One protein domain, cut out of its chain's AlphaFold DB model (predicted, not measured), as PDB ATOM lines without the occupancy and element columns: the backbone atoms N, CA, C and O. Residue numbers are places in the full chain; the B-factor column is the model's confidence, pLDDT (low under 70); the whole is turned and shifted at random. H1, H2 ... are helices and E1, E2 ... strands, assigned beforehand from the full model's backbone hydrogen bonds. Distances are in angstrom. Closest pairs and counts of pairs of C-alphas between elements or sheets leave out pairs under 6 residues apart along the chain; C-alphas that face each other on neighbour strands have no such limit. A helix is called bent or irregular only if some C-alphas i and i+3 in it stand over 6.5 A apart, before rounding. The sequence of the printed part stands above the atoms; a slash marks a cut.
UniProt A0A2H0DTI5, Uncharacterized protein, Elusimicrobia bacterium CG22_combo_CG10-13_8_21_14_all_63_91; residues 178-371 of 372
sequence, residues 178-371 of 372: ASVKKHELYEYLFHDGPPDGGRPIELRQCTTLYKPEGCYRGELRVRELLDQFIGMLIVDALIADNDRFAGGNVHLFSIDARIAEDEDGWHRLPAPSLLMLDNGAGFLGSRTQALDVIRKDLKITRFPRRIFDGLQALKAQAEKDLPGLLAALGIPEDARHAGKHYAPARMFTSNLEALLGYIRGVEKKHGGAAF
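Overview. This is residues 178 to 371 of the 372 residues of an uncharacterized protein of Elusimicrobia bacterium CG22_combo_CG10-13_8_21_14_all_63_91 (UniProt A0A2H0DTI5). Two lobes sit end to end, one of strands and one of helices, and the long helix H3 runs from the first into the second. In the strand lobe, the sheet of E1, E2 and E4 meets the start of H3, and the small pair E3 and E5 covers part of H3's side; in the helical lobe, H7 packs on the far part of H3, with H5 crossing H7 and H4 at H3's end. The printed part has 194 residues, with seven named helices and seven named strands in the order H1 H2 E1 E2 H3 E3 E4 E5 H4 H5 H6 E6 E7 H7, a mixed class of helices and strands. The sheet E1 - E2 - E4 is mixed; E3 - E5 and E6 - E7 are antiparallel. The whole is compact, with a radius of gyration of the C-alphas of 18.4 A and spans of 56 by 44 by 29 A.

Along the chain. H1, residues 178 to 182, begins at C-alpha 178 (33.409, -82.287, 62.314), and H2 is 186 to 189. E1, 200 to 207, is 22.9 A long and E2, 214 to 221, 23.6 A. H3, 222 to 239, is 25.8 A long and begins at (26.713, -93.960, 76.076). E3 is 250 to 253, E4 266 to 268, E5 273 to 276 and H4 289 to 297. H5, 305 to 320, is 22.9 A long; H6 is 322 to 329, E6 335 to 337 and E7 340 to 342. H7, 344 to 370, is 29.3 A long and ends at (15.968, -81.638, 78.988); it is irregular, with C-alphas 365 and 368 9.5 A apart, and has a kink of 81 degrees near residue 364.

Arrangement. H1 and H2 are close but not clearly touching, their closest C-alphas, of Val 180 and Tyr 186, 6.3 A apart. E1 and E2 form a hairpin, with N 203 and O 218 at 2.8 A; E4 is parallel to E2, with N 267 and O 215 at 2.8 A. H3 only grazes this sheet, with residues 222 to 227. E3 and E5 are antiparallel, with N 275 and O 251 at 2.7 A; the closest C-alphas of H3 and E5, Gln 228 and Leu 274, are 6.3 A apart. The hub H7 touches H3, Leu 238 to Asn 351 being the closest C-alphas at 5.3 A, at a tilt of 36 degrees, only just steep, opposite ways. H7 touches H5 at a steep tilt of 40 degrees, closest C-alphas Lys 315 and Leu 352, 7.1 A. H3 touches H4 with residues 233 to 237 alone, closest C-alphas Ala 237 and Ala 290, 4.7 A. H6 is close to but not clearly touching H5, closest C-alphas Ala 318 and Leu 325, 6.1 A. E6 and E7 form a hairpin, with N 340 and O 337 at 2.9 A. Every O i to N i+4 pair is within hydrogen-bond range in H1, H3, H5 and H6, against 4 of 5 in H4 and 20 of 23 in H7; H2 is too short for such a pair.

Size, cuts and confidence. The C-alphas farthest apart, of Glu 263 and Lys 320, are 57.1 A apart. The printed part has no cut; the links E3 to E4 and E5 to H4 are long. Mean pLDDT of the printed part is 85.9, and it is under 70 at residues 191 to 198, 207 to 212, 247, 256 to 259 and 286 to 288.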
ATOM      1  N   ALA A 178      33.951 -81.550  63.454       87.38
ATOM      2  CA  ALA A 178      33.409 -82.287  62.314       87.38
ATOM      3  C   ALA A 178      33.389 -83.794  62.594       87.38
ATOM      4  O   ALA A 178      32.430 -84.470  62.219       87.38
ATOM      5  N   SER A 179      34.408 -84.301  63.284       85.69
ATOM      6  CA  SER A 179      34.477 -85.680  63.758       85.69
ATOM      7  C   SER A 179      33.423 -85.958  64.829       85.69
ATOM      8  O   SER A 179      32.703 -86.947  64.699       85.69
ATOM      9  N   VAL A 180      33.216 -85.041  65.790       86.75
ATOM     10  CA  VAL A 180      32.139 -85.173  66.790       86.75
ATOM     11  C   VAL A 180      30.796 -85.380  66.100       86.75
ATOM     12  O   VAL A 180      30.072 -86.296  66.458       86.75
ATOM     13  N   LYS A 181      30.477 -84.577  65.077       87.62
ATOM     14  CA  LYS A 181      29.198 -84.648  64.345       87.62
ATOM     15  C   LYS A 181      28.971 -85.955  63.581       87.62
ATOM     16  O   LYS A 181      27.834 -86.257  63.235       87.62
ATOM     17  N   LYS A 182      30.039 -86.697  63.284       86.50
ATOM     18  CA  LYS A 182      29.986 -88.021  62.644       86.50
ATOM     19  C   LYS A 182      29.966 -89.158  63.662       86.50
ATOM     20  O   LYS A 182      29.702 -90.296  63.290       86.50
ATOM     21  N   HIS A 183      30.296 -88.864  64.913       84.62
ATOM     22  CA  HIS A 183      30.366 -89.847  65.970       84.62
ATOM     23  C   HIS A 183      28.964 -90.193  66.482       84.62
ATOM     24  O   HIS A 183      28.099 -89.325  66.599       84.62
ATOM     25  N   GLU A 184      28.757 -91.452  66.867       80.25
ATOM     26  CA  GLU A 184      27.459 -91.960  67.334       80.25
ATOM     27  C   GLU A 184      26.928 -91.206  68.574       80.25
ATOM     28  O   GLU A 184      25.726 -91.102  68.793       80.25
ATOM     29  N   LEU A 185      27.822 -90.601  69.365       83.56
ATOM     30  CA  LEU A 185      27.477 -89.725  70.493       83.56
ATOM     31  C   LEU A 185      26.609 -88.523  70.084       83.56
ATOM     32  O   LEU A 185      25.798 -88.060  70.885       83.56
ATOM     33  N   TYR A 186      26.814 -87.991  68.876       86.69
ATOM     34  CA  TYR A 186      26.237 -86.718  68.450       86.69
ATOM     35  C   TYR A 186      24.715 -86.736  68.477       86.69
ATOM     36  O   TYR A 186      24.106 -85.803  68.994       86.69
ATOM     37  N   GLU A 187      24.109 -87.821  68.001       83.31
ATOM     38  CA  GLU A 187      22.656 -87.991  67.958       83.31
ATOM     39  C   GLU A 187      22.025 -87.839  69.354       83.31
ATOM     40  O   GLU A 187      20.974 -87.215  69.533       83.31
ATOM     41  N   TYR A 188      22.713 -88.308  70.394       83.25
ATOM     42  CA  TYR A 188      22.221 -88.235  71.767       83.25
ATOM     43  C   TYR A 188      22.292 -86.835  72.395       83.25
ATOM     44  O   TYR A 188      21.674 -86.616  73.442       83.25
ATOM     45  N   LEU A 189      22.983 -85.874  71.771       85.75
ATOM     46  CA  LEU A 189      23.025 -84.484  72.243       85.75
ATOM     47  C   LEU A 189      21.692 -83.750  72.035       85.75
ATOM     48  O   LEU A 189      21.443 -82.752  72.718       85.75
ATOM     49  N   PHE A 190      20.845 -84.237  71.117       81.12
ATOM     50  CA  PHE A 190      19.590 -83.579  70.734       81.12
ATOM     51  C   PHE A 190      18.360 -84.496  70.607       81.12
ATOM     52  O   PHE A 190      17.272 -83.987  70.337       81.12
ATOM     53  N   HIS A 191      18.482 -85.814  70.810       67.44
ATOM     54  CA  HIS A 191      17.345 -86.738  70.694       67.44
ATOM     55  C   HIS A 191      16.298 -86.616  71.812       67.44
ATOM     56  O   HIS A 191      16.620 -86.701  72.999       67.44
ATOM     57  N   ASP A 192      15.022 -86.545  71.419       57.88
ATOM     58  CA  ASP A 192      13.871 -86.677  72.313       57.88
ATOM     59  C   ASP A 192      13.706 -88.147  72.756       57.88
ATOM     60  O   ASP A 192      13.233 -88.997  72.005       57.88
ATOM     61  N   GLY A 193      14.125 -88.463  73.982       57.78
ATOM     62  CA  GLY A 193      13.979 -89.789  74.603       57.78
ATOM     63  C   GLY A 193      15.157 -90.119  75.523       57.78
ATOM     64  O   GLY A 193      16.240 -89.584  75.312       57.78
ATOM     65  N   PRO A 194      15.015 -90.934  76.585       57.12
ATOM     66  CA  PRO A 194      16.168 -91.351  77.390       57.12
ATOM     67  C   PRO A 194      17.244 -91.930  76.453       57.12
ATOM     68  O   PRO A 194      16.881 -92.687  75.552       57.12
ATOM     69  N   PRO A 195      18.539 -91.570  76.602       61.09
ATOM     70  CA  PRO A 195      19.570 -92.307  75.880       61.09
ATOM     71  C   PRO A 195      19.362 -93.777  76.243       61.09
ATOM     72  O   PRO A 195      18.996 -94.059  77.391       61.09
ATOM     73  N   ASP A 196      19.589 -94.703  75.317       65.94
ATOM     74  CA  ASP A 196      19.715 -96.108  75.691       65.94
ATOM     75  C   ASP A 196      20.983 -96.254  76.552       65.94
ATOM     76  O   ASP A 196      22.082 -96.543  76.081       65.94
ATOM     77  N   GLY A 197      20.859 -95.873  77.825       61.16
ATOM     78  CA  GLY A 197      21.972 -95.497  78.691       61.16
ATOM     79  C   GLY A 197      22.783 -96.690  79.172       61.16
ATOM     80  O   GLY A 197      23.797 -96.497  79.843       61.16
ATOM     81  N   GLY A 198      22.330 -97.902  78.848       69.69
ATOM     82  CA  GLY A 198      23.041 -99.149  79.085       69.69
ATOM     83  C   GLY A 198      23.897 -99.599  77.906       69.69
ATOM     84  O   GLY A 198      24.764-100.443  78.121       69.69
ATOM     85  N   ARG A 199      23.695 -99.053  76.696       82.00
ATOM     86  CA  ARG A 199      24.425 -99.509  75.511       82.00
ATOM     87  C   ARG A 199      25.916 -99.170  75.652       82.00
ATOM     88  O   ARG A 199      26.246 -97.991  75.846       82.00
ATOM     89  N   PRO A 200      26.814-100.168  75.603       85.94
ATOM     90  CA  PRO A 200      28.242 -99.912  75.521       85.94
ATOM     91  C   PRO A 200      28.569 -99.339  74.141       85.94
ATOM     92  O   PRO A 200      28.014 -99.763  73.128       85.94
ATOM     93  N   ILE A 201      29.467 -98.365  74.113       85.19
ATOM     94  CA  ILE A 201      30.098 -97.858  72.905       85.19
ATOM     95  C   ILE A 201      31.595 -98.119  73.016       85.19
ATOM     96  O   ILE A 201      32.222 -97.827  74.039       85.19
ATOM     97  N   GLU A 202      32.154 -98.711  71.967       86.19
ATOM     98  CA  GLU A 202      33.590 -98.925  71.881       86.19
ATOM     99  C   GLU A 202      34.275 -97.601  71.537       86.19
ATOM    100  O   GLU A 202      33.915 -96.901  70.589       86.19
ATOM    101  N   LEU A 203      35.284 -97.264  72.323       84.62
ATOM    102  CA  LEU A 203      36.141 -96.112  72.135       84.62
ATOM    103  C   LEU A 203      37.513 -96.612  71.693       84.62
ATOM    104  O   LEU A 203      38.091 -97.482  72.342       84.62
ATOM    105  N   ARG A 204      38.033 -96.066  70.592       81.88
ATOM    106  CA  ARG A 204      39.315 -96.441  69.991       81.88
ATOM    107  C   ARG A 204      40.258 -95.252  69.909       81.88
ATOM    108  O   ARG A 204      39.821 -94.124  69.700       81.88
ATOM    109  N   GLN A 205      41.550 -95.518  70.053       78.38
ATOM    110  CA  GLN A 205      42.563 -94.480  70.178       78.38
ATOM    111  C   GLN A 205      43.938 -94.937  69.632       78.38
ATOM    112  O   GLN A 205      44.539 -95.870  70.155       78.38
ATOM    113  N   CYS A 206      44.379 -94.288  68.547       76.19
ATOM    114  CA  CYS A 206      45.677 -94.343  67.842       76.19
ATOM    115  C   CYS A 206      46.822 -93.535  68.464       76.19
ATOM    116  O   CYS A 206      46.622 -92.342  68.677       76.19
ATOM    117  N   THR A 207      48.038 -94.090  68.624       67.75
ATOM    118  CA  THR A 207      49.182 -93.249  68.977       67.75
ATOM    119  C   THR A 207      50.596 -93.709  68.618       67.75
ATOM    120  O   THR A 207      50.923 -94.891  68.654       67.75
ATOM    121  N   THR A 208      51.445 -92.709  68.358       63.00
ATOM    122  CA  THR A 208      52.884 -92.802  68.089       63.00
ATOM    123  C   THR A 208      53.751 -91.963  69.042       63.00
ATOM    124  O   THR A 208      54.969 -91.964  68.917       63.00
ATOM    125  N   LEU A 209      53.159 -91.195  69.968       55.91
ATOM    126  CA  LEU A 209      53.899 -90.186  70.748       55.91
ATOM    127  C   LEU A 209      54.432 -90.694  72.101       55.91
ATOM    128  O   LEU A 209      55.342 -90.089  72.665       55.91
ATOM    129  N   TYR A 210      53.856 -91.758  72.666       57.84
ATOM    130  CA  TYR A 210      54.262 -92.303  73.965       57.84
ATOM    131  C   TYR A 210      54.186 -93.829  73.942       57.84
ATOM    132  O   TYR A 210      53.574 -94.423  73.058       57.84
ATOM    133  N   LYS A 211      54.843 -94.451  74.925       55.38
ATOM    134  CA  LYS A 211      55.057 -95.898  74.981       55.38
ATOM    135  C   LYS A 211      54.055 -96.605  75.917       55.38
ATOM    136  O   LYS A 211      53.791 -96.061  76.990       55.38
ATOM    137  N   PRO A 212      53.585 -97.822  75.572       64.94
ATOM    138  CA  PRO A 212      53.801 -98.480  74.283       64.94
ATOM    139  C   PRO A 212      53.049 -97.749  73.159       64.94
ATOM    140  O   PRO A 212      51.912 -97.302  73.334       64.94
ATOM    141  N   GLU A 213      53.731 -97.588  72.026       71.69
ATOM    142  CA  GLU A 213      53.112 -97.111  70.788       71.69
ATOM    143  C   GLU A 213      52.132 -98.184  70.309       71.69
ATOM    144  O   GLU A 213      52.434 -99.373  70.414       71.69
ATOM    145  N   GLY A 214      50.964 -97.791  69.803       77.31
ATOM    146  CA  GLY A 214      49.948 -98.767  69.414       77.31
ATOM    147  C   GLY A 214      48.526 -98.226  69.422       77.31
ATOM    148  O   GLY A 214      48.289 -97.021  69.522       77.31
ATOM    149  N   CYS A 215      47.567 -99.139  69.293       83.50
ATOM    150  CA  CYS A 215      46.143 -98.840  69.276       83.50
ATOM    151  C   CYS A 215      45.462 -99.341  70.549       83.50
ATOM    152  O   CYS A 215      45.671-100.469  70.980       83.50
ATOM    153  N   TYR A 216      44.632 -98.487  71.140       81.88
ATOM    154  CA  TYR A 216      43.943 -98.730  72.399       81.88
ATOM    155  C   TYR A 216      42.438 -98.798  72.177       81.88
ATOM    156  O   TYR A 216      41.890 -97.984  71.428       81.88
ATOM    157  N   ARG A 217      41.760 -99.731  72.848       85.81
ATOM    158  CA  ARG A 217      40.296 -99.820  72.856       85.81
ATOM    159  C   ARG A 217      39.741-100.010  74.257       85.81
ATOM    160  O   ARG A 217      40.353-100.672  75.089       85.81
ATOM    161  N   GLY A 218      38.564 -99.462  74.507       85.44
ATOM    162  CA  GLY A 218      37.808 -99.703  75.730       85.44
ATOM    163  C   GLY A 218      36.326 -99.438  75.513       85.44
ATOM    164  O   GLY A 218      35.942 -98.814  74.528       85.44
ATOM    165  N   GLU A 219      35.488 -99.896  76.431       87.62
ATOM    166  CA  GLU A 219      34.042 -99.701  76.346       87.62
ATOM    167  C   GLU A 219      33.558 -98.747  77.431       87.62
ATOM    168  O   GLU A 219      33.899 -98.886  78.608       87.62
ATOM    169  N   LEU A 220      32.726 -97.787  77.037       86.56
ATOM    170  CA  LEU A 220      32.039 -96.884  77.953       86.56
ATOM    171  C   LEU A 220      30.541 -96.940  77.678       86.56
ATOM    172  O   LEU A 220      30.136 -97.137  76.538       86.56
ATOM    173  N   ARG A 221      29.680 -96.760  78.681       87.69
ATOM    174  CA  ARG A 221      28.245 -96.628  78.389       87.69
ATOM    175  C   ARG A 221      27.981 -95.274  77.746       87.69
ATOM    176  O   ARG A 221      28.526 -94.267  78.198       87.69
ATOM    177  N   VAL A 222      27.078 -95.216  76.765       85.31
ATOM    178  CA  VAL A 222      26.713 -93.960  76.076       85.31
ATOM    179  C   VAL A 222      26.372 -92.842  77.066       85.31
ATOM    180  O   VAL A 222      26.812 -91.707  76.899       85.31
ATOM    181  N   ARG A 223      25.637 -93.159  78.140       85.69
ATOM    182  CA  ARG A 223      25.298 -92.182  79.182       85.69
ATOM    183  C   ARG A 223      26.528 -91.641  79.914       85.69
ATOM    184  O   ARG A 223      26.594 -90.444  80.159       85.69
ATOM    185  N   GLU A 224      27.480 -92.502  80.269       88.31
ATOM    186  CA  GLU A 224      28.717 -92.091  80.946       88.31
ATOM    187  C   GLU A 224      29.570 -91.212  80.020       88.31
ATOM    188  O   GLU A 224      30.078 -90.177  80.448       88.31
ATOM    189  N   LEU A 225      29.651 -91.572  78.735       88.56
ATOM    190  CA  LEU A 225      30.349 -90.789  77.719       88.56
ATOM    191  C   LEU A 225      29.714 -89.403  77.520       88.56
ATOM    192  O   LEU A 225      30.431 -88.406  77.481       88.56
ATOM    193  N   LEU A 226      28.382 -89.324  77.432       88.75
ATOM    194  CA  LEU A 226      27.647 -88.057  77.332       88.75
ATOM    195  C   LEU A 226      27.875 -87.168  78.552       88.75
ATOM    196  O   LEU A 226      28.142 -85.978  78.401       88.75
ATOM    197  N   ASP A 227      27.793 -87.750  79.746       90.81
ATOM    198  CA  ASP A 227      28.043 -87.070  81.014       90.81
ATOM    199  C   ASP A 227      29.439 -86.428  81.038       90.81
ATOM    200  O   ASP A 227      29.590 -85.269  81.431       90.81
ATOM    201  N   GLN A 228      30.457 -87.180  80.614       92.12
ATOM    202  CA  GLN A 228      31.840 -86.717  80.547       92.12
ATOM    203  C   GLN A 228      32.027 -85.652  79.460       92.12
ATOM    204  O   GLN A 228      32.593 -84.594  79.732       92.12
ATOM    205  N   PHE A 229      31.495 -85.881  78.258       92.56
ATOM    206  CA  PHE A 229      31.620 -84.966  77.125       92.56
ATOM    207  C   PHE A 229      30.935 -83.620  77.378       92.56
ATOM    208  O   PHE A 229      31.561 -82.571  77.244       92.56
ATOM    209  N   ILE A 230      29.675 -83.631  77.823       93.94
ATOM    210  CA  ILE A 230      28.946 -82.409  78.191       93.94
ATOM    211  C   ILE A 230      29.631 -81.716  79.372       93.94
ATOM    212  O   ILE A 230      29.713 -80.488  79.394       93.94
ATOM    213  N   GLY A 231      30.150 -82.484  80.334       95.31
ATOM    214  CA  GLY A 231      30.938 -81.956  81.442       95.31
ATOM    215  C   GLY A 231      32.150 -81.147  80.981       95.31
ATOM    216  O   GLY A 231      32.314 -80.020  81.441       95.31
ATOM    217  N   MET A 232      32.948 -81.678  80.049       94.81
ATOM    218  CA  MET A 232      34.091 -80.956  79.471       94.81
ATOM    219  C   MET A 232      33.651 -79.651  78.805       94.81
ATOM    220  O   MET A 232      34.163 -78.591  79.146       94.81
ATOM    221  N   LEU A 233      32.630 -79.699  77.942       94.75
ATOM    222  CA  LEU A 233      32.134 -78.506  77.245       94.75
ATOM    223  C   LEU A 233      31.608 -77.435  78.202       94.75
ATOM    224  O   LEU A 233      31.737 -76.242  77.942       94.75
ATOM    225  N   ILE A 234      31.003 -77.848  79.315       96.56
ATOM    226  CA  ILE A 234      30.557 -76.929  80.362       96.56
ATOM    227  C   ILE A 234      31.749 -76.251  81.032       96.56
ATOM    228  O   ILE A 234      31.688 -75.043  81.259       96.56
ATOM    229  N   VAL A 235      32.826 -76.984  81.325       96.94
ATOM    230  CA  VAL A 235      34.050 -76.382  81.868       96.94
ATOM    231  C   VAL A 235      34.659 -75.413  80.855       96.94
ATOM    232  O   VAL A 235      34.887 -74.260  81.221       96.94
ATOM    233  N   ASP A 236      34.799 -75.818  79.591       95.44
ATOM    234  CA  ASP A 236      35.288 -74.967  78.498       95.44
ATOM    235  C   ASP A 236      34.461 -73.679  78.381       95.44
ATOM    236  O   ASP A 236      35.006 -72.580  78.327       95.44
ATOM    237  N   ALA A 237      33.129 -73.778  78.440       95.25
ATOM    238  CA  ALA A 237      32.249 -72.615  78.413       95.25
ATOM    239  C   ALA A 237      32.445 -71.691  79.626       95.25
ATOM    240  O   ALA A 237      32.434 -70.468  79.470       95.25
ATOM    241  N   LEU A 238      32.634 -72.240  80.830       96.00
ATOM    242  CA  LEU A 238      32.845 -71.449  82.047       96.00
ATOM    243  C   LEU A 238      34.169 -70.684  82.021       96.00
ATOM    244  O   LEU A 238      34.195 -69.527  82.442       96.00
ATOM    245  N   ILE A 239      35.237 -71.299  81.508       95.19
ATOM    246  CA  ILE A 239      36.558 -70.662  81.410       95.19
ATOM    247  C   ILE A 239      36.811 -70.007  80.046       95.19
ATOM    248  O   ILE A 239      37.866 -69.425  79.851       95.19
ATOM    249  N   ALA A 240      35.856 -70.055  79.117       93.94
ATOM    250  CA  ALA A 240      35.996 -69.582  77.735       93.94
ATOM    251  C   ALA A 240      37.183 -70.199  76.970       93.94
ATOM    252  O   ALA A 240      37.860 -69.506  76.207       93.94
ATOM    253  N   ASP A 241      37.430 -71.492  77.178       92.88
ATOM    254  CA  ASP A 241      38.407 -72.250  76.402       92.88
ATOM    255  C   ASP A 241      37.810 -72.646  75.045       92.88
ATOM    256  O   ASP A 241      36.752 -73.270  74.965       92.88
ATOM    257  N   ASN A 242      38.483 -72.250  73.966       88.06
ATOM    258  CA  ASN A 242      38.056 -72.507  72.591       88.06
ATOM    259  C   ASN A 242      38.956 -73.515  71.870       88.06
ATOM    260  O   ASN A 242      38.716 -73.799  70.697       88.06
ATOM    261  N   ASP A 243      39.986 -74.033  72.537       88.00
ATOM    262  CA  ASP A 243      41.016 -74.856  71.908       88.00
ATOM    263  C   ASP A 243      40.723 -76.360  72.019       88.00
ATOM    264  O   ASP A 243      41.430 -77.188  71.449       88.00
ATOM    265  N   ARG A 244      39.629 -76.755  72.689       89.12
ATOM    266  CA  ARG A 244      39.220 -78.164  72.877       89.12
ATOM    267  C   ARG A 244      39.243 -78.997  71.594       89.12
ATOM    268  O   ARG A 244      39.587 -80.177  71.634       89.12
ATOM    269  N   PHE A 245      38.868 -78.384  70.472       83.19
ATOM    270  CA  PHE A 245      38.703 -79.035  69.171       83.19
ATOM    271  C   PHE A 245      39.869 -78.802  68.198       83.19
ATOM    272  O   PHE A 245      39.698 -78.952  66.988       83.19
ATOM    273  N   ALA A 246      41.056 -78.451  68.702       79.06
ATOM    274  CA  ALA A 246      42.273 -78.310  67.897       79.06
ATOM    275  C   ALA A 246      42.905 -79.656  67.470       79.06
ATOM    276  O   ALA A 246      44.008 -79.680  66.928       79.06
ATOM    277  N   GLY A 247      42.226 -80.785  67.702       68.94
ATOM    278  CA  GLY A 247      42.676 -82.135  67.343       68.94
ATOM    279  C   GLY A 247      43.447 -82.870  68.441       68.94
ATOM    280  O   GLY A 247      43.673 -84.069  68.305       68.94
ATOM    281  N   GLY A 248      43.827 -82.173  69.518       74.06
ATOM    282  CA  GLY A 248      44.833 -82.641  70.478       74.06
ATOM    283  C   GLY A 248      44.401 -82.748  71.942       74.06
ATOM    284  O   GLY A 248      45.203 -83.178  72.754       74.06
ATOM    285  N   ASN A 249      43.176 -82.342  72.297       83.44
ATOM    286  CA  ASN A 249      42.857 -81.976  73.688       83.44
ATOM    287  C   ASN A 249      41.796 -82.878  74.354       83.44
ATOM    288  O   ASN A 249      41.341 -82.587  75.464       83.44
ATOM    289  N   VAL A 250      41.396 -83.974  73.693       85.50
ATOM    290  CA  VAL A 250      40.445 -84.980  74.207       85.50
ATOM    291  C   VAL A 250      41.042 -86.381  74.074       85.50
ATOM    292  O   VAL A 250      41.350 -86.839  72.972       85.50
ATOM    293  N   HIS A 251      41.201 -87.074  75.200       81.12
ATOM    294  CA  HIS A 251      41.886 -88.369  75.276       81.12
ATOM    295  C   HIS A 251      41.029 -89.409  75.984       81.12
ATOM    296  O   HIS A 251      40.168 -89.064  76.787       81.12
ATOM    297  N   LEU A 252      41.308 -90.685  75.736       81.00
ATOM    298  CA  LEU A 252      40.921 -91.764  76.632       81.00
ATOM    299  C   LEU A 252      42.006 -91.966  77.680       81.00
ATOM    300  O   LEU A 252      43.195 -92.013  77.349       81.00
ATOM    301  N   PHE A 253      41.574 -92.142  78.922       80.00
ATOM    302  CA  PHE A 253      42.423 -92.580  80.015       80.00
ATOM    303  C   PHE A 253      41.744 -93.686  80.814       80.00
ATOM    304  O   PHE A 253      40.519 -93.810  80.815       80.00
ATOM    305  N   SER A 254      42.556 -94.466  81.516       79.19
ATOM    306  CA  SER A 254      42.101 -95.365  82.566       79.19
ATOM    307  C   SER A 254      42.976 -95.168  83.794       79.19
ATOM    308  O   SER A 254      44.181 -94.960  83.670       79.19
ATOM    309  N   ILE A 255      42.364 -95.230  84.975       74.81
ATOM    310  CA  ILE A 255      43.094 -95.284  86.249       74.81
ATOM    311  C   ILE A 255      43.607 -96.695  86.567       74.81
ATOM    312  O   ILE A 255      44.404 -96.863  87.487       74.81
ATOM    313  N   ASP A 256      43.133 -97.719  85.854       67.56
ATOM    314  CA  ASP A 256      43.552 -99.101  86.065       67.56
ATOM    315  C   ASP A 256      44.742 -99.415  85.150       67.56
ATOM    316  O   ASP A 256      44.640 -99.445  83.923       67.56
ATOM    317  N   ALA A 257      45.893 -99.640  85.786       58.66
ATOM    318  CA  ALA A 257      47.185 -99.856  85.141       58.66
ATOM    319  C   ALA A 257      47.299-101.198  84.392       58.66
ATOM    320  O   ALA A 257      48.330-101.472  83.775       58.66
ATOM    321  N   ARG A 258      46.277-102.062  84.438       65.75
ATOM    322  CA  ARG A 258      46.273-103.367  83.757       65.75
ATOM    323  C   ARG A 258      45.901-103.218  82.286       65.75
ATOM    324  O   ARG A 258      44.853-103.678  81.840       65.75
ATOM    325  N   ILE A 259      46.793-102.586  81.534       68.31
ATOM    326  CA  ILE A 259      46.715-102.542  80.078       68.31
ATOM    327  C   ILE A 259      47.249-103.874  79.551       68.31
ATOM    328  O   ILE A 259      48.426-104.189  79.721       68.31
ATOM    329  N   ALA A 260      46.372-104.668  78.942       74.94
ATOM    330  CA  ALA A 260      46.731-105.924  78.291       74.94
ATOM    331  C   ALA A 260      46.558-105.783  76.780       74.94
ATOM    332  O   ALA A 260      45.578-105.196  76.326       74.94
ATOM    333  N   GLU A 261      47.499-106.316  76.013       82.56
ATOM    334  CA  GLU A 261      47.331-106.479  74.571       82.56
ATOM    335  C   GLU A 261      46.439-107.696  74.301       82.56
ATOM    336  O   GLU A 261      46.548-108.715  74.988       82.56
ATOM    337  N   ASP A 262      45.521-107.576  73.350       83.81
ATOM    338  CA  ASP A 262      44.695-108.687  72.894       83.81
ATOM    339  C   ASP A 262      45.188-109.290  71.576       83.81
ATOM    340  O   ASP A 262      46.186-108.861  71.007       83.81
ATOM    341  N   GLU A 263      44.496-110.331  71.109       84.81
ATOM    342  CA  GLU A 263      44.888-111.126  69.938       84.81
ATOM    343  C   GLU A 263      44.990-110.305  68.640       84.81
ATOM    344  O   GLU A 263      45.701-110.707  67.721       84.81
ATOM    345  N   ASP A 264      44.328-109.145  68.580       84.25
ATOM    346  CA  ASP A 264      44.349-108.236  67.432       84.25
ATOM    347  C   ASP A 264      45.479-107.188  67.528       84.25
ATOM    348  O   ASP A 264      45.550-106.277  66.699       84.25
ATOM    349  N   GLY A 265      46.330-107.261  68.560       84.31
ATOM    350  CA  GLY A 265      47.362-106.263  68.847       84.31
ATOM    351  C   GLY A 265      46.817-104.967  69.459       84.31
ATOM    352  O   GLY A 265      47.496-103.939  69.431       84.31
ATOM    353  N   TRP A 266      45.581-104.972  69.981       85.44
ATOM    354  CA  TRP A 266      45.002-103.805  70.650       85.44
ATOM    355  C   TRP A 266      45.258-103.838  72.151       85.44
ATOM    356  O   TRP A 266      44.989-104.823  72.835       85.44
ATOM    357  N   HIS A 267      45.675-102.703  72.697       84.12
ATOM    358  CA  HIS A 267      45.755-102.484  74.131       84.12
ATOM    359  C   HIS A 267      44.359-102.226  74.714       84.12
ATOM    360  O   HIS A 267      43.687-101.247  74.377       84.12
ATOM    361  N   ARG A 268      43.903-103.087  75.620       84.19
ATOM    362  CA  ARG A 268      42.618-102.927  76.304       84.19
ATOM    363  C   ARG A 268      42.737-101.940  77.456       84.19
ATOM    364  O   ARG A 268      43.517-102.148  78.382       84.19
ATOM    365  N   LEU A 269      41.918-100.893  77.409       81.75
ATOM    366  CA  LEU A 269      41.732 -99.921  78.478       81.75
ATOM    367  C   LEU A 269      40.536-100.347  79.340       81.75
ATOM    368  O   LEU A 269      39.390-100.175  78.914       81.75
ATOM    369  N   PRO A 270      40.759-100.909  80.540       78.56
ATOM    370  CA  PRO A 270      39.671-101.183  81.470       78.56
ATOM    371  C   PRO A 270      39.011 -99.876  81.907       78.56
ATOM    372  O   PRO A 270      39.702 -98.917  82.232       78.56
ATOM    373  N   ALA A 271      37.679 -99.837  81.952       80.12
ATOM    374  CA  ALA A 271      36.924 -98.710  82.507       80.12
ATOM    375  C   ALA A 271      37.396 -97.323  81.991       80.12
ATOM    376  O   ALA A 271      37.716 -96.454  82.806       80.12
ATOM    377  N   PRO A 272      37.442 -97.097  80.663       84.69
ATOM    378  CA  PRO A 272      37.949 -95.853  80.101       84.69
ATOM    379  C   PRO A 272      37.090 -94.657  80.527       84.69
ATOM    380  O   PRO A 272      35.895 -94.796  80.801       84.69
ATOM    381  N   SER A 273      37.704 -93.480  80.524       86.75
ATOM    382  CA  SER A 273      37.070 -92.178  80.718       86.75
ATOM    383  C   SER A 273      37.680 -91.160  79.750       86.75
ATOM    384  O   SER A 273      38.820 -91.312  79.308       86.75
ATOM    385  N   LEU A 274      36.922 -90.121  79.400       87.94
ATOM    386  CA  LEU A 274      37.432 -88.966  78.672       87.94
ATOM    387  C   LEU A 274      38.342 -88.147  79.580       87.94
ATOM    388  O   LEU A 274      38.027 -87.924  80.745       87.94
ATOM    389  N   LEU A 275      39.431 -87.650  79.013       87.75
ATOM    390  CA  LEU A 275      40.352 -86.732  79.648       87.75
ATOM    391  C   LEU A 275      40.493 -85.458  78.820       87.75
ATOM    392  O   LEU A 275      40.773 -85.482  77.622       87.75
ATOM    393  N   MET A 276      40.336 -84.355  79.526       90.25
ATOM    394  CA  MET A 276      40.388 -82.973  79.103       90.25
ATOM    395  C   MET A 276      41.812 -82.450  79.325       90.25
ATOM    396  O   MET A 276      42.235 -82.180  80.460       90.25
ATOM    397  N   LEU A 277      42.590 -82.360  78.246       86.56
ATOM    398  CA  LEU A 277      43.961 -81.850  78.284       86.56
ATOM    399  C   LEU A 277      44.041 -80.394  77.819       86.56
ATOM    400  O   LEU A 277      43.099 -79.867  77.244       86.56
ATOM    401  N   ASP A 278      45.166 -79.760  78.140       86.00
ATOM    402  CA  ASP A 278      45.572 -78.445  77.635       86.00
ATOM    403  C   ASP A 278      44.532 -77.327  77.763       86.00
ATOM    404  O   ASP A 278      44.151 -76.677  76.801       86.00
ATOM    405  N   ASN A 279      44.131 -77.048  79.005       93.69
ATOM    406  CA  ASN A 279      43.117 -76.033  79.316       93.69
ATOM    407  C   ASN A 279      43.700 -74.616  79.447       93.69
ATOM    408  O   ASN A 279      43.047 -73.693  79.932       93.69
ATOM    409  N   GLY A 280      44.972 -74.450  79.072       92.56
ATOM    410  CA  GLY A 280      45.717 -73.203  79.214       92.56
ATOM    411  C   GLY A 280      45.161 -72.057  78.369       92.56
ATOM    412  O   GLY A 280      45.397 -70.899  78.700       92.56
ATOM    413  N   ALA A 281      44.403 -72.358  77.314       91.06
ATOM    414  CA  ALA A 281      43.776 -71.350  76.466       91.06
ATOM    415  C   ALA A 281      42.532 -70.698  77.104       91.06
ATOM    416  O   ALA A 281      41.991 -69.728  76.557       91.06
ATOM    417  N   GLY A 282      42.085 -71.181  78.270       92.69
ATOM    418  CA  GLY A 282      41.018 -70.551  79.042       92.69
ATOM    419  C   GLY A 282      41.327 -69.088  79.382       92.69
ATOM    420  O   GLY A 282      42.470 -68.680  79.556       92.69
ATOM    421  N   PHE A 283      40.279 -68.274  79.447       91.69
ATOM    422  CA  PHE A 283      40.268 -66.829  79.694       91.69
ATOM    423  C   PHE A 283      40.945 -65.953  78.626       91.69
ATOM    424  O   PHE A 283      40.808 -64.728  78.681       91.69
ATOM    425  N   LEU A 284      41.621 -66.546  77.634       85.31
ATOM    426  CA  LEU A 284      42.176 -65.834  76.474       85.31
ATOM    427  C   LEU A 284      41.144 -65.625  75.359       85.31
ATOM    428  O   LEU A 284      41.292 -64.725  74.528       85.31
ATOM    429  N   GLY A 285      40.109 -66.467  75.333       70.06
ATOM    430  CA  GLY A 285      39.052 -66.450  74.334       70.06
ATOM    431  C   GLY A 285      38.081 -65.275  74.455       70.06
ATOM    432  O   GLY A 285      37.989 -64.577  75.467       70.06
ATOM    433  N   SER A 286      37.285 -65.077  73.401       68.06
ATOM    434  CA  SER A 286      36.117 -64.202  73.495       68.06
ATOM    435  C   SER A 286      35.002 -64.892  74.292       68.06
ATOM    436  O   SER A 286      34.805 -66.103  74.193       68.06
ATOM    437  N   ARG A 287      34.233 -64.097  75.048       63.69
ATOM    438  CA  ARG A 287      33.142 -64.529  75.945       63.69
ATOM    439  C   ARG A 287      32.165 -65.546  75.324       63.69
ATOM    440  O   ARG A 287      31.543 -66.307  76.054       63.69
ATOM    441  N   THR A 288      31.968 -65.530  74.005       67.62
ATOM    442  CA  THR A 288      30.862 -66.243  73.347       67.62
ATOM    443  C   THR A 288      31.251 -67.527  72.626       67.62
ATOM    444  O   THR A 288      30.364 -68.333  72.381       67.62
ATOM    445  N   GLN A 289      32.522 -67.748  72.286       78.44
ATOM    446  CA  GLN A 289      32.903 -68.835  71.369       78.44
ATOM    447  C   GLN A 289      32.690 -70.235  71.971       78.44
ATOM    448  O   GLN A 289      31.974 -71.038  71.381       78.44
ATOM    449  N   ALA A 290      33.189 -70.502  73.179       81.88
ATOM    450  CA  ALA A 290      33.046 -71.812  73.822       81.88
ATOM    451  C   ALA A 290      31.574 -72.159  74.095       81.88
ATOM    452  O   ALA A 290      31.120 -73.290  73.942       81.88
ATOM    453  N   LEU A 291      30.780 -71.146  74.440       87.25
ATOM    454  CA  LEU A 291      29.345 -71.301  74.648       87.25
ATOM    455  C   LEU A 291      28.576 -71.474  73.328       87.25
ATOM    456  O   LEU A 291      27.552 -72.158  73.294       87.25
ATOM    457  N   ASP A 292      29.057 -70.879  72.237       90.19
ATOM    458  CA  ASP A 292      28.503 -71.071  70.899       90.19
ATOM    459  C   ASP A 292      28.699 -72.508  70.407       90.19
ATOM    460  O   ASP A 292      27.793 -73.032  69.758       90.19
ATOM    461  N   VAL A 293      29.772 -73.193  70.818       88.81
ATOM    462  CA  VAL A 293      29.928 -74.629  70.547       88.81
ATOM    463  C   VAL A 293      28.727 -75.411  71.084       88.81
ATOM    464  O   VAL A 293      28.088 -76.169  70.353       88.81
ATOM    465  N   ILE A 294      28.356 -75.183  72.349       91.06
ATOM    466  CA  ILE A 294      27.200 -75.837  72.981       91.06
ATOM    467  C   ILE A 294      25.900 -75.455  72.260       91.06
ATOM    468  O   ILE A 294      25.072 -76.314  71.954       91.06
ATOM    469  N   ARG A 295      25.699 -74.158  72.000       91.81
ATOM    470  CA  ARG A 295      24.397 -73.609  71.584       91.81
ATOM    471  C   ARG A 295      24.116 -73.706  70.089       91.81
ATOM    472  O   ARG A 295      22.970 -73.928  69.702       91.81
ATOM    473  N   LYS A 296      25.125 -73.451  69.259       89.69
ATOM    474  CA  LYS A 296      25.005 -73.273  67.805       89.69
ATOM    475  C   LYS A 296      25.574 -74.461  67.051       89.69
ATOM    476  O   LYS A 296      24.917 -74.946  66.128       89.69
ATOM    477  N   ASP A 297      26.754 -74.925  67.450       90.19
ATOM    478  CA  ASP A 297      27.481 -75.928  66.677       90.19
ATOM    479  C   ASP A 297      27.024 -77.349  66.976       90.19
ATOM    480  O   ASP A 297      26.792 -78.111  66.035       90.19
ATOM    481  N   LEU A 298      26.873 -77.679  68.262       89.62
ATOM    482  CA  LEU A 298      26.391 -78.974  68.746       89.62
ATOM    483  C   LEU A 298      24.904 -78.964  69.109       89.62
ATOM    484  O   LEU A 298      24.279 -80.019  69.121       89.62
ATOM    485  N   LYS A 299      24.339 -77.777  69.375       91.62
ATOM    486  CA  LYS A 299      22.916 -77.563  69.695       91.62
ATOM    487  C   LYS A 299      22.417 -78.491  70.809       91.62
ATOM    488  O   LYS A 299      21.366 -79.110  70.677       91.62
ATOM    489  N   ILE A 300      23.175 -78.579  71.898       92.44
ATOM    490  CA  ILE A 300      22.906 -79.512  72.997       92.44
ATOM    491  C   ILE A 300      21.581 -79.153  73.677       92.44
ATOM    492  O   ILE A 300      21.450 -78.087  74.276       92.44
ATOM    493  N   THR A 301      20.601 -80.055  73.635       91.69
ATOM    494  CA  THR A 301      19.288 -79.860  74.280       91.69
ATOM    495  C   THR A 301      19.099 -80.726  75.520       91.69
ATOM    496  O   THR A 301      18.008 -80.769  76.088       91.69
ATOM    497  N   ARG A 302      20.150 -81.423  75.962       88.69
ATOM    498  CA  ARG A 302      20.077 -82.365  77.077       88.69
ATOM    499  C   ARG A 302      21.270 -82.243  77.991       88.69
ATOM    500  O   ARG A 302      22.405 -82.196  77.532       88.69
ATOM    501  N   PHE A 303      21.004 -82.246  79.288       92.00
ATOM    502  CA  PHE A 303      22.019 -82.035  80.307       92.00
ATOM    503  C   PHE A 303      21.888 -83.069  81.426       92.00
ATOM    504  O   PHE A 303      20.773 -83.347  81.870       92.00
ATOM    505  N   PRO A 304      23.002 -83.597  81.955       91.31
ATOM    506  CA  PRO A 304      22.952 -84.384  83.178       91.31
ATOM    507  C   PRO A 304      22.395 -83.527  84.314       91.31
ATOM    508  O   PRO A 304      22.929 -82.445  84.596       91.31
ATOM    509  N   ARG A 305      21.357 -84.007  85.014       91.62
ATOM    510  CA  ARG A 305      20.724 -83.219  86.092       91.62
ATOM    511  C   ARG A 305      21.737 -82.778  87.151       91.62
ATOM    512  O   ARG A 305      21.730 -81.629  87.581       91.62
ATOM    513  N   ARG A 306      22.670 -83.673  87.493       92.19
ATOM    514  CA  ARG A 306      23.744 -83.420  88.465       92.19
ATOM    515  C   ARG A 306      24.621 -82.218  88.106       92.19
ATOM    516  O   ARG A 306      25.045 -81.498  89.004       92.19
ATOM    517  N   ILE A 307      24.903 -82.004  86.817       93.25
ATOM    518  CA  ILE A 307      25.749 -80.887  86.388       93.25
ATOM    519  C   ILE A 307      24.960 -79.586  86.504       93.25
ATOM    520  O   ILE A 307      25.484 -78.608  87.026       93.25
ATOM    521  N   PHE A 308      23.687 -79.581  86.101       95.75
ATOM    522  CA  PHE A 308      22.827 -78.412  86.274       95.75
ATOM    523  C   PHE A 308      22.680 -78.010  87.746       95.75
ATOM    524  O   PHE A 308      22.881 -76.840  88.073       95.75
ATOM    525  N   ASP A 309      22.418 -78.968  88.638       96.00
ATOM    526  CA  ASP A 309      22.349 -78.716  90.081       96.00
ATOM    527  C   ASP A 309      23.695 -78.170  90.614       96.00
ATOM    528  O   ASP A 309      23.725 -77.232  91.413       96.00
ATOM    529  N   GLY A 310      24.826 -78.692  90.121       96.75
ATOM    530  CA  GLY A 310      26.167 -78.188  90.438       96.75
ATOM    531  C   GLY A 310      26.406 -76.745  89.977       96.75
ATOM    532  O   GLY A 310      26.935 -75.934  90.738       96.75
ATOM    533  N   LEU A 311      25.962 -76.388  88.769       97.88
ATOM    534  CA  LEU A 311      26.026 -75.017  88.253       97.88
ATOM    535  C   LEU A 311      25.147 -74.060  89.070       97.88
ATOM    536  O   LEU A 311      25.549 -72.929  89.342       97.88
ATOM    537  N   GLN A 312      23.965 -74.504  89.505       98.00
ATOM    538  CA  GLN A 312      23.118 -73.711  90.398       98.00
ATOM    539  C   GLN A 312      23.792 -73.469  91.753       98.00
ATOM    540  O   GLN A 312      23.770 -72.343  92.247       98.00
ATOM    541  N   ALA A 313      24.437 -74.491  92.323       97.81
ATOM    542  CA  ALA A 313      25.192 -74.354  93.567       97.81
ATOM    543  C   ALA A 313      26.381 -73.387  93.420       97.81
ATOM    544  O   ALA A 313      26.616 -72.573  94.312       97.81
ATOM    545  N   LEU A 314      27.090 -73.426  92.286       97.56
ATOM    546  CA  LEU A 314      28.132 -72.449  91.957       97.56
ATOM    547  C   LEU A 314      27.575 -71.023  91.904       97.56
ATOM    548  O   LEU A 314      28.166 -70.125  92.499       97.56
ATOM    549  N   LYS A 315      26.425 -70.811  91.248       98.06
ATOM    550  CA  LYS A 315      25.792 -69.485  91.173       98.06
ATOM    551  C   LYS A 315      25.373 -68.976  92.551       98.06
ATOM    552  O   LYS A 315      25.692 -67.843  92.888       98.06
ATOM    553  N   ALA A 316      24.731 -69.817  93.356       98.19
ATOM    554  CA  ALA A 316      24.338 -69.451  94.715       98.19
ATOM    555  C   ALA A 316      25.554 -69.104  95.594       98.19
ATOM    556  O   ALA A 316      25.499 -68.178  96.400       98.19
ATOM    557  N   GLN A 317      26.676 -69.816  95.430       97.69
ATOM    558  CA  GLN A 317      27.917 -69.481  96.126       97.69
ATOM    559  C   GLN A 317      28.501 -68.151  95.637       97.69
ATOM    560  O   GLN A 317      28.892 -67.342  96.470       97.69
ATOM    561  N   ALA A 318      28.522 -67.906  94.324       96.81
ATOM    562  CA  ALA A 318      28.991 -66.646  93.748       96.81
ATOM    563  C   ALA A 318      28.183 -65.440  94.258       96.81
ATOM    564  O   ALA A 318      28.749 -64.395  94.549       96.81
ATOM    565  N   GLU A 319      26.865 -65.591  94.401       97.62
ATOM    566  CA  GLU A 319      25.979 -64.548  94.939       97.62
ATOM    567  C   GLU A 319      26.235 -64.261  96.424       97.62
ATOM    568  O   GLU A 319      26.022 -63.140  96.882       97.62
ATOM    569  N   LYS A 320      26.704 -65.262  97.178       98.06
ATOM    570  CA  LYS A 320      27.020 -65.134  98.604       98.06
ATOM    571  C   LYS A 320      28.426 -64.581  98.853       98.06
ATOM    572  O   LYS A 320      28.599 -63.738  99.725       98.06
ATOM    573  N   ASP A 321      29.418 -65.125  98.159       98.00
ATOM    574  CA  ASP A 321      30.842 -64.859  98.364       98.00
ATOM    575  C   ASP A 321      31.611 -65.145  97.067       98.00
ATOM    576  O   ASP A 321      32.215 -66.208  96.878       98.00
ATOM    577  N   LEU A 322      31.538 -64.194  96.133       96.06
ATOM    578  CA  LEU A 322      32.267 -64.283  94.874       96.06
ATOM    579  C   LEU A 322      33.793 -64.350  95.087       96.06
ATOM    580  O   LEU A 322      34.394 -65.252  94.502       96.06
ATOM    581  N   PRO A 323      34.432 -63.491  95.912       96.75
ATOM    582  CA  PRO A 323      35.877 -63.568  96.130       96.75
ATOM    583  C   PRO A 323      36.327 -64.933  96.663       96.75
ATOM    584  O   PRO A 323      37.268 -65.521  96.128       96.75
ATOM    585  N   GLY A 324      35.617 -65.494  97.649       97.56
ATOM    586  CA  GLY A 324      35.928 -66.819  98.184       97.56
ATOM    587  C   GLY A 324      35.741 -67.940  97.160       97.56
ATOM    588  O   GLY A 324      36.557 -68.862  97.102       97.56
ATOM    589  N   LEU A 325      34.713 -67.861  96.304       97.62
ATOM    590  CA  LEU A 325      34.538 -68.811  95.200       97.62
ATOM    591  C   LEU A 325      35.689 -68.732  94.187       97.62
ATOM    592  O   LEU A 325      36.220 -69.769  93.795       97.62
ATOM    593  N   LEU A 326      36.069 -67.528  93.760       97.06
ATOM    594  CA  LEU A 326      37.139 -67.321  92.782       97.06
ATOM    595  C   LEU A 326      38.482 -67.830  93.314       97.06
ATOM    596  O   LEU A 326      39.158 -68.591  92.621       97.06
ATOM    597  N   ALA A 327      38.814 -67.516  94.570       95.81
ATOM    598  CA  ALA A 327      40.006 -68.031  95.240       95.81
ATOM    599  C   ALA A 327      39.996 -69.568  95.322       95.81
ATOM    600  O   ALA A 327      40.979 -70.220  94.961       95.81
ATOM    601  N   ALA A 328      38.862 -70.164  95.711       96.50
ATOM    602  CA  ALA A 328      38.707 -71.617  95.768       96.50
ATOM    603  C   ALA A 328      38.857 -72.288  94.395       96.50
ATOM    604  O   ALA A 328      39.298 -73.431  94.324       96.50
ATOM    605  N   LEU A 329      38.520 -71.591  93.306       96.94
ATOM    606  CA  LEU A 329      38.704 -72.066  91.935       96.94
ATOM    607  C   LEU A 329      40.074 -71.705  91.346       96.94
ATOM    608  O   LEU A 329      40.427 -72.251  90.313       96.94
ATOM    609  N   GLY A 330      40.873 -70.850  91.990       95.50
ATOM    610  CA  GLY A 330      42.133 -70.360  91.415       95.50
ATOM    611  C   GLY A 330      41.923 -69.423  90.223       95.50
ATOM    612  O   GLY A 330      42.762 -69.358  89.333       95.50
ATOM    613  N   ILE A 331      40.785 -68.724  90.183       95.62
ATOM    614  CA  ILE A 331      40.463 -67.743  89.145       95.62
ATOM    615  C   ILE A 331      40.858 -66.359  89.674       95.62
ATOM    616  O   ILE A 331      40.271 -65.917  90.665       95.62
ATOM    617  N   PRO A 332      41.815 -65.653  89.051       92.62
ATOM    618  CA  PRO A 332      42.191 -64.318  89.502       92.62
ATOM    619  C   PRO A 332      41.089 -63.295  89.181       92.62
ATOM    620  O   PRO A 332      40.339 -63.444  88.212       92.62
ATOM    621  N   GLU A 333      40.996 -62.236  89.990       89.25
ATOM    622  CA  GLU A 333      40.032 -61.150  89.761       89.25
ATOM    623  C   GLU A 333      40.282 -60.459  88.416       89.25
ATOM    624  O   GLU A 333      39.391 -60.378  87.566       89.25
ATOM    625  N   ASP A 334      41.533 -60.056  88.210       86.62
ATOM    626  CA  ASP A 334      42.056 -59.450  86.996       86.62
ATOM    627  C   ASP A 334      43.440 -60.035  86.707       86.62
ATOM    628  O   ASP A 334      44.180 -60.410  87.619       86.62
ATOM    629  N   ALA A 335      43.808 -60.103  85.430       82.31
ATOM    630  CA  ALA A 335      45.121 -60.585  85.042       82.31
ATOM    631  C   ALA A 335      45.625 -59.924  83.751       82.31
ATOM    632  O   ALA A 335      44.877 -59.344  82.956       82.31
ATOM    633  N   ARG A 336      46.951 -59.943  83.574       79.31
ATOM    634  CA  ARG A 336      47.645 -59.337  82.431       79.31
ATOM    635  C   ARG A 336      48.558 -60.352  81.768       79.31
ATOM    636  O   ARG A 336      49.314 -61.045  82.438       79.31
ATOM    637  N   HIS A 337      48.489 -60.428  80.444       78.31
ATOM    638  CA  HIS A 337      49.231 -61.402  79.645       78.31
ATOM    639  C   HIS A 337      49.458 -60.834  78.254       78.31
ATOM    640  O   HIS A 337      48.533 -60.291  77.652       78.31
ATOM    641  N   ALA A 338      50.700 -60.906  77.772       73.00
ATOM    642  CA  ALA A 338      51.110 -60.342  76.483       73.00
ATOM    643  C   ALA A 338      50.614 -58.891  76.253       73.00
ATOM    644  O   ALA A 338      50.130 -58.544  75.176       73.00
ATOM    645  N   GLY A 339      50.665 -58.048  77.294       72.06
ATOM    646  CA  GLY A 339      50.220 -56.647  77.237       72.06
ATOM    647  C   GLY A 339      48.700 -56.438  77.182       72.06
ATOM    648  O   GLY A 339      48.248 -55.296  77.133       72.06
ATOM    649  N   LYS A 340      47.898 -57.508  77.222       75.81
ATOM    650  CA  LYS A 340      46.434 -57.444  77.250       75.81
ATOM    651  C   LYS A 340      45.922 -57.644  78.671       75.81
ATOM    652  O   LYS A 340      46.378 -58.532  79.389       75.81
ATOM    653  N   HIS A 341      44.966 -56.809  79.059       79.81
ATOM    654  CA  HIS A 341      44.189 -56.997  80.276       79.81
ATOM    655  C   HIS A 341      43.026 -57.941  79.986       79.81
ATOM    656  O   HIS A 341      42.288 -57.739  79.021       79.81
ATOM    657  N   TYR A 342      42.836 -58.934  80.840       81.88
ATOM    658  CA  TYR A 342      41.675 -59.808  80.825       81.88
ATOM    659  C   TYR A 342      41.107 -59.884  82.243       81.88
ATOM    660  O   TYR A 342      41.819 -59.679  83.223       81.88
ATOM    661  N   ALA A 343      39.800 -60.120  82.341       89.75
ATOM    662  CA  ALA A 343      39.068 -60.135  83.607       89.75
ATOM    663  C   ALA A 343      38.432 -61.521  83.827       89.75
ATOM    664  O   ALA A 343      37.224 -61.669  83.589       89.75
ATOM    665  N   PRO A 344      39.218 -62.552  84.215       91.50
ATOM    666  CA  PRO A 344      38.733 -63.926  84.379       91.50
ATOM    667  C   PRO A 344      37.513 -64.029  85.281       91.50
ATOM    668  O   PRO A 344      36.540 -64.682  84.911       91.50
ATOM    669  N   ALA A 345      37.497 -63.317  86.409       92.94
ATOM    670  CA  ALA A 345      36.355 -63.303  87.319       92.94
ATOM    671  C   ALA A 345      35.058 -62.818  86.655       92.94
ATOM    672  O   ALA A 345      34.001 -63.450  86.780       92.94
ATOM    673  N   ARG A 346      35.127 -61.709  85.904       92.56
ATOM    674  CA  ARG A 346      33.966 -61.185  85.165       92.56
ATOM    675  C   ARG A 346      33.538 -62.134  84.058       92.56
ATOM    676  O   ARG A 346      32.345 -62.267  83.820       92.56
ATOM    677  N   MET A 347      34.491 -62.774  83.384       92.12
ATOM    678  CA  MET A 347      34.215 -63.738  82.322       92.12
ATOM    679  C   MET A 347      33.524 -64.991  82.872       92.12
ATOM    680  O   MET A 347      32.464 -65.364  82.374       92.12
ATOM    681  N   PHE A 348      34.063 -65.572  83.942       95.00
ATOM    682  CA  PHE A 348      33.510 -66.742  84.617       95.00
ATOM    683  C   PHE A 348      32.067 -66.510  85.078       95.00
ATOM    684  O   PHE A 348      31.166 -67.265  84.716       95.00
ATOM    685  N   THR A 349      31.823 -65.432  85.832       95.06
ATOM    686  CA  THR A 349      30.484 -65.095  86.356       95.06
ATOM    687  C   THR A 349      29.471 -64.886  85.238       95.06
ATOM    688  O   THR A 349      28.401 -65.491  85.230       95.06
ATOM    689  N   SER A 350      29.854 -64.102  84.235       94.12
ATOM    690  CA  SER A 350      29.110 -63.935  82.994       94.12
ATOM    691  C   SER A 350      28.719 -65.267  82.345       94.12
ATOM    692  O   SER A 350      27.582 -65.441  81.897       94.12
ATOM    693  N   ASN A 351      29.695 -66.164  82.191       95.31
ATOM    694  CA  ASN A 351      29.531 -67.384  81.417       95.31
ATOM    695  C   ASN A 351      28.671 -68.376  82.187       95.31
ATOM    696  O   ASN A 351      27.812 -69.018  81.588       95.31
ATOM    697  N   LEU A 352      28.817 -68.421  83.512       96.75
ATOM    698  CA  LEU A 352      27.938 -69.161  84.407       96.75
ATOM    699  C   LEU A 352      26.476 -68.718  84.252       96.75
ATOM    700  O   LEU A 352      25.589 -69.560  84.096       96.75
ATOM    701  N   GLU A 353      26.211 -67.411  84.237       96.38
ATOM    702  CA  GLU A 353      24.857 -66.882  84.037       96.38
ATOM    703  C   GLU A 353      24.301 -67.208  82.655       96.38
ATOM    704  O   GLU A 353      23.165 -67.677  82.534       96.38
ATOM    705  N   ALA A 354      25.099 -67.001  81.610       95.62
ATOM    706  CA  ALA A 354      24.698 -67.298  80.246       95.62
ATOM    707  C   ALA A 354      24.408 -68.799  80.071       95.62
ATOM    708  O   ALA A 354      23.381 -69.171  79.492       95.62
ATOM    709  N   LEU A 355      25.273 -69.669  80.585       96.12
ATOM    710  CA  LEU A 355      25.108 -71.116  80.516       96.12
ATOM    711  C   LEU A 355      23.842 -71.569  81.256       96.12
ATOM    712  O   LEU A 355      23.013 -72.262  80.668       96.12
ATOM    713  N   LEU A 356      23.626 -71.110  82.492       97.25
ATOM    714  CA  LEU A 356      22.402 -71.406  83.246       97.25
ATOM    715  C   LEU A 356      21.145 -70.885  82.543       97.25
ATOM    716  O   LEU A 356      20.130 -71.581  82.504       97.25
ATOM    717  N   GLY A 357      21.202 -69.683  81.964       96.75
ATOM    718  CA  GLY A 357      20.111 -69.121  81.169       96.75
ATOM    719  C   GLY A 357      19.772 -69.982  79.951       96.75
ATOM    720  O   GLY A 357      18.596 -70.204  79.665       96.75
ATOM    721  N   TYR A 358      20.786 -70.529  79.276       96.12
ATOM    722  CA  TYR A 358      20.588 -71.450  78.158       96.12
ATOM    723  C   TYR A 358      19.946 -72.764  78.598       96.12
ATOM    724  O   TYR A 358      18.919 -73.142  78.036       96.12
ATOM    725  N   ILE A 359      20.491 -73.417  79.629       95.81
ATOM    726  CA  ILE A 359      19.966 -74.699  80.126       95.81
ATOM    727  C   ILE A 359      18.508 -74.546  80.590       95.81
ATOM    728  O   ILE A 359      17.669 -75.375  80.256       95.81
ATOM    729  N   ARG A 360      18.159 -73.442  81.266       96.31
ATOM    730  CA  ARG A 360      16.762 -73.130  81.634       96.31
ATOM    731  C   ARG A 360      15.865 -72.897  80.419       96.31
ATOM    732  O   ARG A 360      14.697 -73.272  80.429       96.31
ATOM    733  N   GLY A 361      16.388 -72.268  79.366       95.94
ATOM    734  CA  GLY A 361      15.672 -72.116  78.099       95.94
ATOM    735  C   GLY A 361      15.375 -73.464  77.440       95.94
ATOM    736  O   GLY A 361      14.270 -73.680  76.943       95.94
ATOM    737  N   VAL A 362      16.339 -74.384  77.494       93.88
ATOM    738  CA  VAL A 362      16.186 -75.770  77.039       93.88
ATOM    739  C   VAL A 362      15.152 -76.517  77.891       93.88
ATOM    740  O   VAL A 362      14.231 -77.098  77.325       93.88
ATOM    741  N   GLU A 363      15.216 -76.423  79.224       93.94
ATOM    742  CA  GLU A 363      14.209 -76.976  80.148       93.94
ATOM    743  C   GLU A 363      12.802 -76.447  79.845       93.94
ATOM    744  O   GLU A 363      11.858 -77.223  79.738       93.94
ATOM    745  N   LYS A 364      12.644 -75.139  79.620       94.69
ATOM    746  CA  LYS A 364      11.347 -74.549  79.259       94.69
ATOM    747  C   LYS A 364      10.799 -75.106  77.942       94.69
ATOM    748  O   LYS A 364       9.586 -75.237  77.797       94.69
ATOM    749  N   LYS A 365      11.675 -75.388  76.974       92.88
ATOM    750  CA  LYS A 365      11.293 -75.871  75.641       92.88
ATOM    751  C   LYS A 365      10.999 -77.375  75.617       92.88
ATOM    752  O   LYS A 365      10.068 -77.783  74.933       92.88
ATOM    753  N   HIS A 366      11.781 -78.177  76.337       88.69
ATOM    754  CA  HIS A 366      11.751 -79.645  76.269       88.69
ATOM    755  C   HIS A 366      11.195 -80.312  77.545       88.69
ATOM    756  O   HIS A 366      11.041 -81.532  77.597       88.69
ATOM    757  N   GLY A 367      10.872 -79.540  78.586       87.81
ATOM    758  CA  GLY A 367      10.346 -80.045  79.853       87.81
ATOM    759  C   GLY A 367      11.297 -81.037  80.525       87.81
ATOM    760  O   GLY A 367      12.512 -80.847  80.545       87.81
ATOM    761  N   GLY A 368      10.741 -82.136  81.046       81.75
ATOM    762  CA  GLY A 368      11.517 -83.195  81.698       81.75
ATOM    763  C   GLY A 368      12.544 -83.884  80.790       81.75
ATOM    764  O   GLY A 368      13.508 -84.438  81.306       81.75
ATOM    765  N   ALA A 369      12.397 -83.812  79.460       83.62
ATOM    766  CA  ALA A 369      13.336 -84.419  78.512       83.62
ATOM    767  C   ALA A 369      14.680 -83.670  78.410       83.62
ATOM    768  O   ALA A 369      15.665 -84.237  77.926       83.62
ATOM    769  N   ALA A 370      14.740 -82.428  78.910       85.88
ATOM    770  CA  ALA A 370      15.968 -81.638  78.988       85.88
ATOM    771  C   ALA A 370      17.015 -82.238  79.941       85.88
ATOM    772  O   ALA A 370      18.197 -81.906  79.840       85.88
ATOM    773  N   PHE A 371      16.596 -83.114  80.859       89.44
ATOM    774  CA  PHE A 371      17.477 -83.748  81.832       89.44
ATOM    775  C   PHE A 371      17.389 -85.269  81.774       89.44
ATOM    776  O   PHE A 371      16.377 -85.835  81.362       89.44
TER     777      PHE A 371